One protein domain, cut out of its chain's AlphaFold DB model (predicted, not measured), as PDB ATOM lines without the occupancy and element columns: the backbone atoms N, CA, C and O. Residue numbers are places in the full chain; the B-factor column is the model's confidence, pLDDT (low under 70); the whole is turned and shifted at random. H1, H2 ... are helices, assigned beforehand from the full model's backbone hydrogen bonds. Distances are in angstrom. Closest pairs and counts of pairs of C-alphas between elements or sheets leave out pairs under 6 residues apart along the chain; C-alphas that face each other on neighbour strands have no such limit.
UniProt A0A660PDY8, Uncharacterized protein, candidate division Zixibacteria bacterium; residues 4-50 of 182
ATOM      1  N   GLY A   4     181.179 221.104 144.261       84.81
ATOM      2  CA  GLY A   4     181.095 222.391 143.566       84.81
ATOM      3  C   GLY A   4     179.678 222.676 143.072       84.81
ATOM      4  O   GLY A   4     179.104 223.717 143.397       84.81
ATOM      5  N   GLY A   5     179.071 221.709 142.378       83.38
ATOM      6  CA  GLY A   5     177.665 221.765 141.987       83.38
ATOM      7  C   GLY A   5     176.717 221.937 143.177       83.38
ATOM      8  O   GLY A   5     175.729 222.661 143.072       83.38
ATOM      9  N   PHE A   6     177.040 221.341 144.330       84.69
ATOM     10  CA  PHE A   6     176.235 221.468 145.550       84.69
ATOM     11  C   PHE A   6     176.274 222.869 146.127       84.69
ATOM     12  O   PHE A   6     175.226 223.475 146.353       84.69
ATOM     13  N   ARG A   7     177.471 223.436 146.274       82.88
ATOM     14  CA  ARG A   7     177.625 224.811 146.754       82.88
ATOM     15  C   ARG A   7     176.935 225.815 145.834       82.88
ATOM     16  O   ARG A   7     176.237 226.694 146.334       82.88
ATOM     17  N   ASN A   8     177.058 225.657 144.517       84.38
ATOM     18  CA  ASN A   8     176.432 226.569 143.557       84.38
ATOM     19  C   ASN A   8     174.898 226.531 143.604       84.38
ATOM     20  O   ASN A   8     174.263 227.551 143.355       84.38
ATOM     21  N   LYS A   9     174.298 225.382 143.941       81.06
ATOM     22  CA  LYS A   9     172.840 225.247 144.081       81.06
ATOM     23  C   LYS A   9     172.316 225.712 145.441       81.06
ATOM     24  O   LYS A   9     171.265 226.344 145.490       81.06
ATOM     25  N   ILE A  10     173.039 225.429 146.525       80.38
ATOM     26  CA  ILE A  10     172.611 225.760 147.894       80.38
ATOM     27  C   ILE A  10     172.813 227.241 148.226       80.38
ATOM     28  O   ILE A  10     171.943 227.844 148.843       80.38
ATOM     29  N   THR A  11     173.921 227.853 147.796       76.00
ATOM     30  CA  THR A  11     174.248 229.257 148.120       76.00
ATOM     31  C   THR A  11     173.150 230.261 147.733       76.00
ATOM     32  O   THR A  11     172.811 231.091 148.572       76.00
ATOM     33  N   PRO A  12     172.543 230.219 146.527       75.94
ATOM     34  CA  PRO A  12     171.436 231.120 146.192       75.94
ATOM     35  C   PRO A  12     170.124 230.761 146.907       75.94
ATOM     36  O   PRO A  12     169.229 231.595 146.995       75.94
ATOM     37  N   ARG A  13     169.996 229.531 147.416       71.44
ATOM     38  CA  ARG A  13     168.801 229.008 148.089       71.44
ATOM     39  C   ARG A  13     168.948 229.047 149.610       71.44
ATOM     40  O   ARG A  13     168.497 228.108 150.251       71.44
ATOM     41  N   VAL A  14     169.595 230.067 150.189       62.62
ATOM     42  CA  VAL A  14     169.788 230.181 151.652       62.62
ATOM     43  C   VAL A  14     168.504 229.771 152.386       62.62
ATOM     44  O   VAL A  14     167.493 230.459 152.276       62.62
ATOM     45  N   GLY A  15     168.529 228.625 153.076       58.50
ATOM     46  CA  GLY A  15     167.372 228.144 153.838       58.50
ATOM     47  C   GLY A  15     166.253 227.421 153.066       58.50
ATOM     48  O   GLY A  15     165.159 227.190 153.579       58.50
ATOM     49  N   GLY A  16     166.472 227.044 151.808       63.66
ATOM     50  CA  GLY A  16     165.492 226.294 151.026       63.66
ATOM     51  C   GLY A  16     165.184 224.928 151.652       63.66
ATOM     52  O   GLY A  16     166.035 224.046 151.678       63.66
ATOM     53  N   ILE A  17     163.942 224.733 152.105       60.94
ATOM     54  CA  ILE A  17     163.466 223.494 152.760       60.94
ATOM     55  C   ILE A  17     163.439 222.301 151.779       60.94
ATOM     56  O   ILE A  17     163.468 221.134 152.181       60.94
ATOM     57  N   PHE A  18     163.393 222.577 150.476       72.38
ATOM     58  CA  PHE A  18     163.256 221.562 149.438       72.38
ATOM     59  C   PHE A  18     164.619 221.182 148.860       72.38
ATOM     60  O   PHE A  18     165.104 221.801 147.916       72.38
ATOM     61  N   LEU A  19     165.212 220.146 149.453       80.38
ATOM     62  CA  LEU A  19     166.352 219.432 148.884       80.38
ATOM     63  C   LEU A  19     165.866 218.379 147.886       80.38
ATOM     64  O   LEU A  19     165.012 217.546 148.222       80.38
ATOM     65  N   ASP A  20     166.470 218.369 146.702       86.00
ATOM     66  CA  ASP A  20     166.246 217.330 145.699       86.00
ATOM     67  C   ASP A  20     166.835 215.982 146.168       86.00
ATOM     68  O   ASP A  20     167.704 215.920 147.046       86.00
ATOM     69  N   ALA A  21     166.379 214.865 145.588       84.81
ATOM     70  CA  ALA A  21     166.847 213.525 145.973       84.81
ATOM     71  C   ALA A  21     168.378 213.370 145.840       84.81
ATOM     72  O   ALA A  21     169.030 212.794 146.715       84.81
ATOM     73  N   ASP A  22     168.959 213.961 144.793       86.06
ATOM     74  CA  ASP A  22     170.404 213.958 144.556       86.06
ATOM     75  C   ASP A  22     171.173 214.743 145.626       86.06
ATOM     76  O   ASP A  22     172.234 214.302 146.072       86.06
ATOM     77  N   GLU A  23     170.624 215.869 146.086       85.75
ATOM     78  CA  GLU A  23     171.225 216.735 147.106       85.75
ATOM     79  C   GLU A  23     171.224 216.046 148.475       85.75
ATOM     80  O   GLU A  23     172.244 216.040 149.165       85.75
ATOM     81  N   LYS A  24     170.124 215.366 148.829       86.50
ATOM     82  CA  LYS A  24     170.040 214.535 150.043       86.50
ATOM     83  C   LYS A  24     171.075 213.415 150.030       86.50
ATOM     84  O   LYS A  24     171.818 213.248 150.994       86.50
ATOM     85  N   SER A  25     171.188 212.703 148.907       88.75
ATOM     86  CA  SER A  25     172.175 211.627 148.766       88.75
ATOM     87  C   SER A  25     173.621 212.136 148.863       88.75
ATOM     88  O   SER A  25     174.505 211.439 149.365       88.75
ATOM     89  N   HIS A  26     173.879 213.366 148.407       88.94
ATOM     90  CA  HIS A  26     175.192 213.994 148.490       88.94
ATOM     91  C   HIS A  26     175.530 214.409 149.928       88.94
ATOM     92  O   HIS A  26     176.638 214.144 150.396       88.94
ATOM     93  N   LEU A  27     174.565 214.973 150.658       87.88
ATOM     94  CA  LEU A  27     174.695 215.327 152.076       87.88
ATOM     95  C   LEU A  27     174.972 214.120 152.980       87.88
ATOM     96  O   LEU A  27     175.696 214.231 153.973       87.88
ATOM     97  N   GLU A  28     174.429 212.950 152.645       88.88
ATOM     98  CA  GLU A  28     174.713 211.701 153.360       88.88
ATOM     99  C   GLU A  28     176.172 211.254 153.201       88.88
ATOM    100  O   GLU A  28     176.758 210.718 154.141       88.88
ATOM    101  N   ARG A  29     176.770 211.525 152.036       89.75
ATOM    102  CA  ARG A  29     178.111 211.054 151.658       89.75
ATOM    103  C   ARG A  29     179.224 212.065 151.932       89.75
ATOM    104  O   ARG A  29     180.368 211.653 152.101       89.75
ATOM    105  N   CYS A  30     178.921 213.364 151.963       90.62
ATOM    106  CA  CYS A  30     179.910 214.427 152.138       90.62
ATOM    107  C   CYS A  30     179.678 215.212 153.446       90.62
ATOM    108  O   CYS A  30     178.763 216.038 153.504       90.62
ATOM    109  N   PRO A  31     180.507 215.004 154.489       89.88
ATOM    110  CA  PRO A  31     180.343 215.691 155.772       89.88
ATOM    111  C   PRO A  31     180.583 217.206 155.677       89.88
ATOM    112  O   PRO A  31     179.873 217.971 156.321       89.88
ATOM    113  N   GLU A  32     181.506 217.661 154.826       88.81
ATOM    114  CA  GLU A  32     181.782 219.096 154.647       88.81
ATOM    115  C   GLU A  32     180.586 219.855 154.052       88.81
ATOM    116  O   GLU A  32     180.260 220.965 154.474       88.81
ATOM    117  N   CYS A  33     179.906 219.261 153.066       87.31
ATOM    118  CA  CYS A  33     178.712 219.859 152.468       87.31
ATOM    119  C   CYS A  33     177.526 219.859 153.440       87.31
ATOM    120  O   CYS A  33     176.704 220.774 153.396       87.31
ATOM    121  N   ARG A  34     177.466 218.875 154.346       88.38
ATOM    122  CA  ARG A  34     176.477 218.827 155.427       88.38
ATOM    123  C   ARG A  34     176.665 219.949 156.430       88.38
ATOM    124  O   ARG A  34     175.707 220.659 156.703       88.38
ATOM    125  N   GLU A  35     177.887 220.165 156.898       89.31
ATOM    126  CA  GLU A  35     178.182 221.259 157.824       89.31
ATOM    127  C   GLU A  35     177.851 222.627 157.203       89.31
ATOM    128  O   GLU A  35     177.283 223.502 157.857       89.31
ATOM    129  N   LEU A  36     178.159 222.812 155.915       87.19
ATOM    130  CA  LEU A  36     177.808 224.033 155.189       87.19
ATOM    131  C   LEU A  36     176.289 224.237 155.114       87.19
ATOM    132  O   LEU A  36     175.808 225.348 155.342       87.19
ATOM    133  N   TYR A  37     175.536 223.175 154.821       87.50
ATOM    134  CA  TYR A  37     174.079 223.233 154.790       87.50
ATOM    135  C   TYR A  37     173.495 223.556 156.172       87.50
ATOM    136  O   TYR A  37     172.687 224.473 156.293       87.50
ATOM    137  N   GLU A  38     173.959 222.893 157.230       87.19
ATOM    138  CA  GLU A  38     173.518 223.156 158.604       87.19
ATOM    139  C   GLU A  38     173.796 224.603 159.032       87.19
ATOM    140  O   GLU A  38     172.916 225.252 159.596       87.19
ATOM    141  N   LYS A  39     174.967 225.159 158.684       86.38
ATOM    142  CA  LYS A  39     175.277 226.583 158.905       86.38
ATOM    143  C   LYS A  39     174.317 227.508 158.162       86.38
ATOM    144  O   LYS A  39     173.901 228.522 158.716       86.38
ATOM    145  N   SER A  40     173.952 227.168 156.926       85.31
ATOM    146  CA  SER A  40     173.006 227.972 156.144       85.31
ATOM    147  C   SER A  40     171.589 227.948 156.728       85.31
ATOM    148  O   SER A  40     170.935 228.986 156.777       85.31
ATOM    149  N   VAL A  41     171.148 226.798 157.249       85.25
ATOM    150  CA  VAL A  41     169.854 226.647 157.933       85.25
ATOM    151  C   VAL A  41     169.854 227.379 159.276       85.25
ATOM    152  O   VAL A  41     168.878 228.042 159.621       85.25
ATOM    153  N   ALA A  42     170.949 227.303 160.036       84.50
ATOM    154  CA  ALA A  42     171.100 228.051 161.282       84.50
ATOM    155  C   ALA A  42     171.004 229.566 161.038       84.50
ATOM    156  O   ALA A  42     170.226 230.242 161.703       84.50
ATOM    157  N   LEU A  43     171.705 230.073 160.019       82.94
ATOM    158  CA  LEU A  43     171.641 231.481 159.629       82.94
ATOM    159  C   LEU A  43     170.221 231.912 159.234       82.94
ATOM    160  O   LEU A  43     169.786 233.000 159.600       82.94
ATOM    161  N   GLU A  44     169.483 231.076 158.503       82.06
ATOM    162  CA  GLU A  44     168.093 231.371 158.148       82.06
ATOM    163  C   GLU A  44     167.196 231.457 159.389       82.06
ATOM    164  O   GLU A  44     166.384 232.374 159.507       82.06
ATOM    165  N   ASN A  45     167.349 230.530 160.335       82.31
ATOM    166  CA  ASN A  45     166.590 230.552 161.583       82.31
ATOM    167  C   ASN A  45     166.899 231.807 162.406       82.31
ATOM    168  O   ASN A  45     165.973 232.448 162.912       82.31
ATOM    169  N   ASP A  46     168.168 232.205 162.470       82.19
ATOM    170  CA  ASP A  46     168.590 233.440 163.128       82.19
ATOM    171  C   ASP A  46     167.981 234.669 162.433       82.19
ATOM    172  O   ASP A  46     167.406 235.537 163.094       82.19
ATOM    173  N   LEU A  47     167.993 234.712 161.096       78.38
ATOM    174  CA  LEU A  47     167.357 235.771 160.302       78.38
ATOM    175  C   LEU A  47     165.833 235.816 160.464       78.38
ATOM    176  O   LEU A  47     165.262 236.901 160.528       78.38
ATOM    177  N   ARG A  48     165.158 234.670 160.577       74.19
ATOM    178  CA  ARG A  48     163.714 234.606 160.861       74.19
ATOM    179  C   ARG A  48     163.388 235.076 162.278       74.19
ATOM    180  O   ARG A  48     162.321 235.644 162.506       74.19
ATOM    181  N   SER A  49     164.285 234.826 163.231       75.69
ATOM    182  CA  SER A  49     164.131 235.268 164.620       75.69
ATOM    183  C   SER A  49     164.302 236.783 164.776       75.69
ATOM    184  O   SER A  49     163.715 237.394 165.677       75.69
ATOM    185  N   LEU A  50     165.052 237.407 163.864       75.69
ATOM    186  CA  LEU A  50     165.161 238.851 163.756       75.69
ATOM    187  C   LEU A  50     163.819 239.412 163.278       75.69
ATOM    188  O   LEU A  50     163.507 239.458 162.091       75.69
TER     189      LEU A  50
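What this domain is: This is residues 4 to 50 of the 182 residues of an uncharacterized protein of candidate division Zixibacteria bacterium (UniProt A0A660PDY8). One long helix, H3, makes the longest axis; the short helix H1 runs beside its first part in nearly the same direction with few contacts, and the short helix H2 stands steeply to both at one end, making a corner with the beginning of H3. The link of residues 14 to 20 folds back from the end of H1 to the start of H2. The printed part has 47 residues with three named helices, in the order H1, H2, H3, and no named strand; the class is all helix. It is compact by its radius of gyration of the C-alphas, 10.6 A, and elongated in outline, with spans of 32 by 17 by 16 A.

Where its parts are: H1, residues 4 to 13, begins at C-alpha 4 at (181.095, 222.391, 143.566). H2 is residues 21 to 29. H3, residues 31 to 49, is 26.9 A from first to last C-alpha and ends at C-alpha 49 at (164.131, 235.268, 164.620).

How they stand to each other: H3 only just touches H1, with 3 pairs of C-alphas within 8 A, and with its residues 33 to 37 alone. The closest C-alphas are those of Ile 10 and Tyr 37, 7.5 A apart. The two run the same way at a shallow tilt of 7 degrees. H2 and H3 touch only at the corner, H3 with residues 33 to 34 alone; their closest C-alphas, of Leu 27 and Arg 34, are 5.2 A apart. They run opposite ways at a steep tilt of 65 degrees. H1 and H2 are close but not clearly touching, with the C-alphas of Phe 6 and Glu 23 closest at 7.1 A. In H3 every O i to N i+4 pair is within hydrogen-bond range; in H1 it is 4 of 6 and in H2 4 of 5.

The domain as a whole: The two C-alphas farthest apart, those of Arg 29 and Leu 50, are 33.0 A apart. The printed part has no cut. The link from H1 to H2 is short and that from H2 to H3 is tight. The mean pLDDT of the printed part is 81.9, and residues 14 to 17 are under 70.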